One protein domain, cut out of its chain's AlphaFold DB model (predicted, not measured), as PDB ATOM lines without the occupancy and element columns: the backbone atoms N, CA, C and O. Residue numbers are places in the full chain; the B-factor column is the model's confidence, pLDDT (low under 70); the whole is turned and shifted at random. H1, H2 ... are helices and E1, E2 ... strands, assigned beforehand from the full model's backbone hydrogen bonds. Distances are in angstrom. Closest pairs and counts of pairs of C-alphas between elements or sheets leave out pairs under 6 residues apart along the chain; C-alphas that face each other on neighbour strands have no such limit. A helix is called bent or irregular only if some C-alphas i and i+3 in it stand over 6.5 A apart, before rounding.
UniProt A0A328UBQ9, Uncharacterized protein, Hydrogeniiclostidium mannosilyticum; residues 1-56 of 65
ATOM      1  N   MET A   1       1.716  43.859  42.211       87.19
ATOM      2  CA  MET A   1       1.554  44.348  40.826       87.19
ATOM      3  C   MET A   1       0.164  43.974  40.359       87.19
ATOM      4  O   MET A   1      -0.410  43.020  40.882       87.19
ATOM      5  N   GLU A   2      -0.369  44.711  39.402       94.50
ATOM      6  CA  GLU A   2      -1.694  44.489  38.837       94.50
ATOM      7  C   GLU A   2      -1.674  44.692  37.324       94.50
ATOM      8  O   GLU A   2      -0.826  45.404  36.791       94.50
ATOM      9  N   TYR A   3      -2.584  44.014  36.636       95.50
ATOM     10  CA  TYR A   3      -2.812  44.156  35.208       95.50
ATOM     11  C   TYR A   3      -4.078  44.975  34.991       95.50
ATOM     12  O   TYR A   3      -5.180  44.524  35.314       95.50
ATOM     13  N   VAL A   4      -3.911  46.167  34.430       95.88
ATOM     14  CA  VAL A   4      -4.989  47.105  34.122       95.88
ATOM     15  C   VAL A   4      -5.351  46.977  32.652       95.88
ATOM     16  O   VAL A   4      -4.512  47.145  31.768       95.88
ATOM     17  N   GLY A   5      -6.600  46.621  32.382       95.62
ATOM     18  CA  GLY A   5      -7.087  46.404  31.028       95.62
ATOM     19  C   GLY A   5      -7.201  47.713  30.248       95.62
ATOM     20  O   GLY A   5      -7.640  48.738  30.766       95.62
ATOM     21  N   LEU A   6      -6.830  47.659  28.973       93.56
ATOM     22  CA  LEU A   6      -6.870  48.751  28.006       93.56
ATOM     23  C   LEU A   6      -7.844  48.406  26.874       93.56
ATOM     24  O   LEU A   6      -8.107  47.239  26.591       93.56
ATOM     25  N   GLY A   7      -8.375  49.419  26.186       92.69
ATOM     26  CA  GLY A   7      -9.227  49.220  25.006       92.69
ATOM     27  C   GLY A   7     -10.429  48.297  25.285       92.69
ATOM     28  O   GLY A   7     -11.288  48.677  26.077       92.69
ATOM     29  N   PRO A   8     -10.526  47.106  24.658       92.38
ATOM     30  CA  PRO A   8     -11.626  46.168  24.913       92.38
ATOM     31  C   PRO A   8     -11.649  45.620  26.350       92.38
ATOM     32  O   PRO A   8     -12.713  45.252  26.840       92.38
ATOM     33  N   GLU A   9     -10.505  45.613  27.037       92.38
ATOM     34  CA  GLU A   9     -10.379  45.150  28.423       92.38
ATOM     35  C   GLU A   9     -10.530  46.300  29.439       92.38
ATOM     36  O   GLU A   9     -10.391  46.090  30.644       92.38
ATOM     37  N   ASN A  10     -10.830  47.520  28.975       93.06
ATOM     38  CA  ASN A  10     -10.891  48.721  29.807       93.06
ATOM     39  C   ASN A  10     -11.861  48.584  30.992       93.06
ATOM     40  O   ASN A  10     -13.027  48.226  30.827       93.06
ATOM     41  N   GLY A  11     -11.379  48.944  32.185       93.25
ATOM     42  CA  GLY A  11     -12.125  48.849  33.445       93.25
ATOM     43  C   GLY A  11     -11.909  47.541  34.213       93.25
ATOM     44  O   GLY A  11     -12.472  47.379  35.294       93.25
ATOM     45  N   LYS A  12     -11.093  46.619  33.690       94.75
ATOM     46  CA  LYS A  12     -10.653  45.419  34.409       94.75
ATOM     47  C   LYS A  12      -9.334  45.681  35.126       94.75
ATOM     48  O   LYS A  12      -8.416  46.249  34.541       94.75
ATOM     49  N   ILE A  13      -9.234  45.214  36.366       96.19
ATOM     50  CA  ILE A  13      -8.007  45.236  37.163       96.19
ATOM     51  C   ILE A  13      -7.815  43.837  37.733       96.19
ATOM     52  O   ILE A  13      -8.689  43.332  38.440       96.19
ATOM     53  N   ILE A  14      -6.693  43.199  37.406       96.31
ATOM     54  CA  ILE A  14      -6.375  41.840  37.845       96.31
ATOM     55  C   ILE A  14      -5.093  41.864  38.671       96.31
ATOM     56  O   ILE A  14      -4.024  42.182  38.158       96.31
ATOM     57  N   ALA A  15      -5.181  41.492  39.948       95.88
ATOM     58  CA  ALA A  15      -3.998  41.314  40.786       95.88
ATOM     59  C   ALA A  15      -3.079  40.222  40.207       95.88
ATOM     60  O   ALA A  15      -3.563  39.208  39.702       95.88
ATOM     61  N   GLU A  16      -1.760  40.397  40.309       94.44
ATOM     62  CA  GLU A  16      -0.777  39.449  39.759       94.44
ATOM     63  C   GLU A  16      -0.972  38.011  40.272       94.44
ATOM     64  O   GLU A  16      -0.853  37.061  39.501       94.44
ATOM     65  N   GLU A  17      -1.366  37.845  41.538       95.44
ATOM     66  CA  GLU A  17      -1.685  36.541  42.139       95.44
ATOM     67  C   GLU A  17      -2.851  35.811  41.448       95.44
ATOM     68  O   GLU A  17      -2.908  34.581  41.444       95.44
ATOM     69  N   ASN A  18      -3.755  36.567  40.818       96.56
ATOM     70  CA  ASN A  18      -4.927  36.058  40.112       96.56
ATOM     71  C   ASN A  18      -4.715  35.964  38.594       96.56
ATOM     72  O   ASN A  18      -5.570  35.415  37.896       96.56
ATOM     73  N   ALA A  19      -3.586  36.459  38.075       96.19
ATOM     74  CA  ALA A  19      -3.332  36.577  36.640       96.19
ATOM     75  C   ALA A  19      -3.402  35.227  35.913       96.19
ATOM     76  O   ALA A  19      -4.037  35.111  34.865       96.19
ATOM     77  N   LEU A  20      -2.810  34.181  36.499       96.69
ATOM     78  CA  LEU A  20      -2.838  32.839  35.916       96.69
ATOM     79  C   LEU A  20      -4.265  32.295  35.820       96.69
ATOM     80  O   LEU A  20      -4.685  31.839  34.758       96.69
ATOM     81  N   SER A  21      -5.009  32.352  36.925       96.75
ATOM     82  CA  SER A  21      -6.376  31.831  37.000       96.75
ATOM     83  C   SER A  21      -7.301  32.556  36.025       96.75
ATOM     84  O   SER A  21      -8.079  31.910  35.328       96.75
ATOM     85  N   TYR A  22      -7.169  33.881  35.921       96.62
ATOM     86  CA  TYR A  22      -7.950  34.690  34.989       96.62
ATOM     87  C   TYR A  22      -7.644  34.348  33.526       96.62
ATOM     88  O   TYR A  22      -8.563  34.117  32.737       96.62
ATOM     89  N   ALA A  23      -6.361  34.253  33.166       96.69
ATOM     90  CA  ALA A  23      -5.943  33.875  31.819       96.69
ATOM     91  C   ALA A  23      -6.435  32.466  31.449       96.69
ATOM     92  O   ALA A  23      -6.923  32.248  30.338       96.69
ATOM     93  N   MET A  24      -6.362  31.514  32.386       96.94
ATOM     94  CA  MET A  24      -6.869  30.156  32.188       96.94
ATOM     95  C   MET A  24      -8.380  30.127  31.956       96.94
ATOM     96  O   MET A  24      -8.822  29.472  31.014       96.94
ATOM     97  N   GLU A  25      -9.164  30.847  32.764       96.62
ATOM     98  CA  GLU A  25     -10.619  30.945  32.595       96.62
ATOM     99  C   GLU A  25     -10.979  31.544  31.231       96.62
ATOM    100  O   GLU A  25     -11.749  30.945  30.479       96.62
ATOM    101  N   CYS A  26     -10.353  32.665  30.862       94.38
ATOM    102  CA  CYS A  26     -10.597  33.325  29.578       94.38
ATOM    103  C   CYS A  26     -10.244  32.437  28.377       94.38
ATOM    104  O   CYS A  26     -10.915  32.491  27.349       94.38
ATOM    105  N   CYS A  27      -9.202  31.612  28.503       95.62
ATOM    106  CA  CYS A  27      -8.757  30.711  27.441       95.62
ATOM    107  C   CYS A  27      -9.439  29.331  27.477       95.62
ATOM    108  O   CYS A  27      -9.158  28.498  26.616       95.62
ATOM    109  N   GLY A  28     -10.294  29.050  28.468       96.19
ATOM    110  CA  GLY A  28     -10.907  27.731  28.657       96.19
ATOM    111  C   GLY A  28      -9.909  26.623  29.022       96.19
ATOM    112  O   GLY A  28     -10.132  25.453  28.706       96.19
ATOM    113  N   ILE A  29      -8.791  26.969  29.663       95.12
ATOM    114  CA  ILE A  29      -7.731  26.030  30.041       95.12
ATOM    115  C   ILE A  29      -8.071  25.400  31.393       95.12
ATOM    116  O   ILE A  29      -8.162  26.082  32.412       95.12
ATOM    117  N   VAL A  30      -8.177  24.069  31.425       93.38
ATOM    118  CA  VAL A  30      -8.387  23.298  32.657       93.38
ATOM    119  C   VAL A  30      -7.134  22.498  32.987       93.38
ATOM    120  O   VAL A  30      -6.657  21.691  32.190       93.38
ATOM    121  N   LYS A  31      -6.611  22.691  34.198       88.88
ATOM    122  CA  LYS A  31      -5.469  21.928  34.698       88.88
ATOM    123  C   LYS A  31      -5.917  20.558  35.209       88.88
ATOM    124  O   LYS A  31      -6.567  20.466  36.244       88.88
ATOM    125  N   ILE A  32      -5.503  19.498  34.519       88.00
ATOM    126  CA  ILE A  32      -5.815  18.101  34.882       88.00
ATOM    127  C   ILE A  32      -4.718  17.407  35.713       88.00
ATOM    128  O   ILE A  32      -4.866  16.246  36.085       88.00
ATOM    129  N   GLY A  33      -3.615  18.100  36.020       85.44
ATOM    130  CA  GLY A  33      -2.505  17.568  36.817       85.44
ATOM    131  C   GLY A  33      -1.324  18.534  36.932       85.44
ATOM    132  O   GLY A  33      -1.317  19.601  36.318       85.44
ATOM    133  N   TYR A  34      -0.323  18.167  37.735       78.94
ATOM    134  CA  TYR A  34       0.938  18.904  37.864       78.94
ATOM    135  C   TYR A  34       2.044  18.133  37.140       78.94
ATOM    136  O   TYR A  34       2.540  17.131  37.648       78.94
ATOM    137  N   GLY A  35       2.391  18.593  35.939       88.06
ATOM    138  CA  GLY A  35       3.616  18.187  35.253       88.06
ATOM    139  C   GLY A  35       4.802  19.059  35.684       88.06
ATOM    140  O   GLY A  35       4.579  20.149  36.221       88.06
ATOM    141  N   PRO A  36       6.045  18.609  35.444       92.00
ATOM    142  CA  PRO A  36       7.244  19.397  35.739       92.00
ATOM    143  C   PRO A  36       7.235  20.759  35.032       92.00
ATOM    144  O   PRO A  36       7.664  21.739  35.627       92.00
ATOM    145  N   ASP A  37       6.634  20.839  33.842       92.94
ATOM    146  CA  ASP A  37       6.600  22.049  33.009       92.94
ATOM    147  C   ASP A  37       5.525  23.064  33.446       92.94
ATOM    148  O   ASP A  37       5.383  24.130  32.848       92.94
ATOM    149  N   TRP A  38       4.723  22.756  34.477       93.31
ATOM    150  CA  TRP A  38       3.638  23.638  34.922       93.31
ATOM    151  C   TRP A  38       4.102  25.066  35.268       93.31
ATOM    152  O   TRP A  38       3.414  26.011  34.866       93.31
ATOM    153  N   PRO A  39       5.221  25.278  35.988       94.06
ATOM    154  CA  PRO A  39       5.708  26.621  36.288       94.06
ATOM    155  C   PRO A  39       6.083  27.402  35.023       94.06
ATOM    156  O   PRO A  39       5.750  28.578  34.905       94.06
ATOM    157  N   GLU A  40       6.736  26.753  34.059       95.56
ATOM    158  CA  GLU A  40       7.143  27.375  32.794       95.56
ATOM    159  C   GLU A  40       5.926  27.724  31.937       95.56
ATOM    160  O   GLU A  40       5.793  28.862  31.487       95.56
ATOM    161  N   PHE A  41       4.983  26.788  31.797       94.44
ATOM    162  CA  PHE A  41       3.714  27.016  31.107       94.44
ATOM    163  C   PHE A  41       2.929  28.182  31.718       94.44
ATOM    164  O   PHE A  41       2.425  29.035  30.990       94.44
ATOM    165  N   SER A  42       2.852  28.242  33.050       95.25
ATOM    166  CA  SER A  42       2.126  29.301  33.760       95.25
ATOM    167  C   SER A  42       2.701  30.682  33.449       95.25
ATOM    168  O   SER A  42       1.950  31.608  33.159       95.25
ATOM    169  N   ASN A  43       4.031  30.812  33.457       95.94
ATOM    170  CA  ASN A  43       4.695  32.075  33.134       95.94
ATOM    171  C   ASN A  43       4.494  32.470  31.666       95.94
ATOM    172  O   ASN A  43       4.154  33.618  31.395       95.94
ATOM    173  N   MET A  44       4.637  31.524  30.730       96.38
ATOM    174  CA  MET A  44       4.413  31.791  29.304       96.38
ATOM    175  C   MET A  44       2.967  32.203  29.009       96.38
ATOM    176  O   MET A  44       2.740  33.089  28.190       96.38
ATOM    177  N   LEU A  45       1.986  31.589  29.681       96.56
ATOM    178  CA  LEU A  45       0.578  31.938  29.511       96.56
ATOM    179  C   LEU A  45       0.285  33.361  29.996       96.56
ATOM    180  O   LEU A  45      -0.411  34.098  29.303       96.56
ATOM    181  N   ILE A  46       0.815  33.749  31.161       96.56
ATOM    182  CA  ILE A  46       0.654  35.109  31.694       96.56
ATOM    183  C   ILE A  46       1.292  36.122  30.742       96.56
ATOM    184  O   ILE A  46       0.632  37.080  30.349       96.56
ATOM    185  N   ASP A  47       2.545  35.897  30.343       95.94
ATOM    186  CA  ASP A  47       3.268  36.795  29.438       95.94
ATOM    187  C   ASP A  47       2.505  36.995  28.120       95.94
ATOM    188  O   ASP A  47       2.227  38.123  27.720       95.94
ATOM    189  N   TRP A  48       2.042  35.900  27.508       96.00
ATOM    190  CA  TRP A  48       1.262  35.955  26.275       96.00
ATOM    191  C   TRP A  48      -0.093  36.659  26.448       96.00
ATOM    192  O   TRP A  48      -0.440  37.527  25.646       96.00
ATOM    193  N   PHE A  49      -0.865  36.309  27.481       96.38
ATOM    194  CA  PHE A  49      -2.219  36.839  27.676       96.38
ATOM    195  C   PHE A  49      -2.208  38.346  27.976       96.38
ATOM    196  O   PHE A  49      -3.036  39.098  27.457       96.38
ATOM    197  N   TYR A  50      -1.239  38.796  28.777       95.88
ATOM    198  CA  TYR A  50      -1.108  40.187  29.206       95.88
ATOM    199  C   TYR A  50      -0.156  41.026  28.333       95.88
ATOM    200  O   TYR A  50       0.016  42.210  28.597       95.88
ATOM    201  N   SER A  51       0.413  40.474  27.253       92.69
ATOM    202  CA  SER A  51       1.296  41.209  26.325       92.69
ATOM    203  C   SER A  51       0.582  42.307  25.516       92.69
ATOM    204  O   SER A  51       1.250  43.132  24.890       92.69
ATOM    205  N   GLY A  52      -0.750  42.274  25.443       90.06
ATOM    206  CA  GLY A  52      -1.536  43.126  24.551       90.06
ATOM    207  C   GLY A  52      -2.249  44.270  25.266       90.06
ATOM    208  O   GLY A  52      -1.646  45.252  25.683       90.06
ATOM    209  N   ASN A  53      -3.573  44.148  25.357       93.94
ATOM    210  CA  ASN A  53      -4.489  45.164  25.884       93.94
ATOM    211  C   ASN A  53      -4.422  45.302  27.417       93.94
ATOM    212  O   ASN A  53      -5.454  45.441  28.065       93.94
ATOM    213  N   TRP A  54      -3.231  45.224  28.003       95.81
ATOM    214  CA  TRP A  54      -3.025  45.246  29.441       95.81
ATOM    215  C   TRP A  54      -1.776  46.051  29.783       95.81
ATOM    216  O   TRP A  54      -0.743  45.934  29.128       95.81
ATOM    217  N   LEU A  55      -1.872  46.860  30.830       93.62
ATOM    218  CA  LEU A  55      -0.752  47.564  31.430       93.62
ATOM    219  C   LEU A  55      -0.404  46.888  32.755       93.62
ATOM    220  O   LEU A  55      -1.289  46.655  33.573       93.62
ATOM    221  N   LYS A  56       0.873  46.568  32.972       92.69
ATOM    222  CA  LYS A  56       1.344  46.063  34.263       92.69
ATOM    223  C   LYS A  56       1.753  47.242  35.140       92.69
ATOM    224  O   LYS A  56       2.734  47.914  34.830       92.69
TER     225      LYS A  56
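What this domain is: This is residues 1 to 56 of the 65 residues of an uncharacterized protein of Hydrogeniiclostidium mannosilyticum (UniProt A0A328UBQ9). A small sheet of three short strands, E2, E1 and E3, makes one end of the domain, with helix H1 standing up over one of its faces and the longer helix H2 crossing H1 nearly at a right angle. H2 reaches away from the sheet, and at its far end residues 31 to 40 stick out as a loop, of which 38 to 40 belong to H2; the chain then runs back along H2 to the sheet's edge strand E3. The printed part has 56 residues with two named helices and three named strands, in the order E1, E2, H1, H2, E3; the sheet's order is E2, E1, E3, antiparallel throughout, and the class is mixed, helices and strands. The whole is compact, with a radius of gyration of the C-alphas of 11.7 A, yet elongated in outline, spanning 34 by 20 by 17 A.

Where its parts are: E1 is residues 2 to 5, beginning at C-alpha 2 at (-1.694, 44.489, 38.837), and is 9.7 A long. E2 is residues 13 to 15, 6.7 A. H1 is residues 16 to 27, 17.1 A; it is irregular, with C-alphas 17 and 20 at 7.3 A. H2 is residues 38 to 50, 18.1 A, beginning at C-alpha 38 at (3.638, 23.638, 34.922). E3 is residues 54 to 56, 6.6 A, ending at C-alpha 56 at (1.344, 46.063, 34.263).

How they stand to each other: E1 is the inner strand. E1 and E2 are a hairpin, antiparallel at 157 degrees, with N 3 and O 14 at 2.8 A, within hydrogen-bond range. E3 is antiparallel to E1, also at 157 degrees, with N 4 and O 55 at 2.8 A, within range. H1 is on the sheet, over E2, at a height over the sheet of 9.4 A, and stands up from it at 49 degrees; the local plane is only just fixed, by 6 C-alphas of the sheet. This makes two layers, a helix on one face of a sheet. The closest C-alphas of E1 and H1 are those of Glu 2 and Glu 16, 5.2 A. H1 touches H2 with residues 19 to 23 alone, about perpendicular at 81 degrees; the closest C-alphas are those of Leu 20 and Ile 46, 5.9 A. H2 is only just not on the sheet, with 4 pairs of C-alphas within 10 A, and is apart from E2. E2, H1, H2 and E3 form a split strand-helix-strand unit, two strands running the same way with E1 between them, and its crossover is right-handed. Every O i to N i+4 pair is within hydrogen-bond range in H2, and 6 of 8 in H1.

The domain as a whole: The two farthest C-alphas, of Gly 7 and Pro 36, are 35.7 A apart. Without residues 31 to 40, which stand free, the body spans 26 by 20 by 15 A. The printed part has no cut and no long link; E2 to H1 and H2 to E3 are tight. The mean pLDDT of the printed part is 94.0, and no printed residue is under 70.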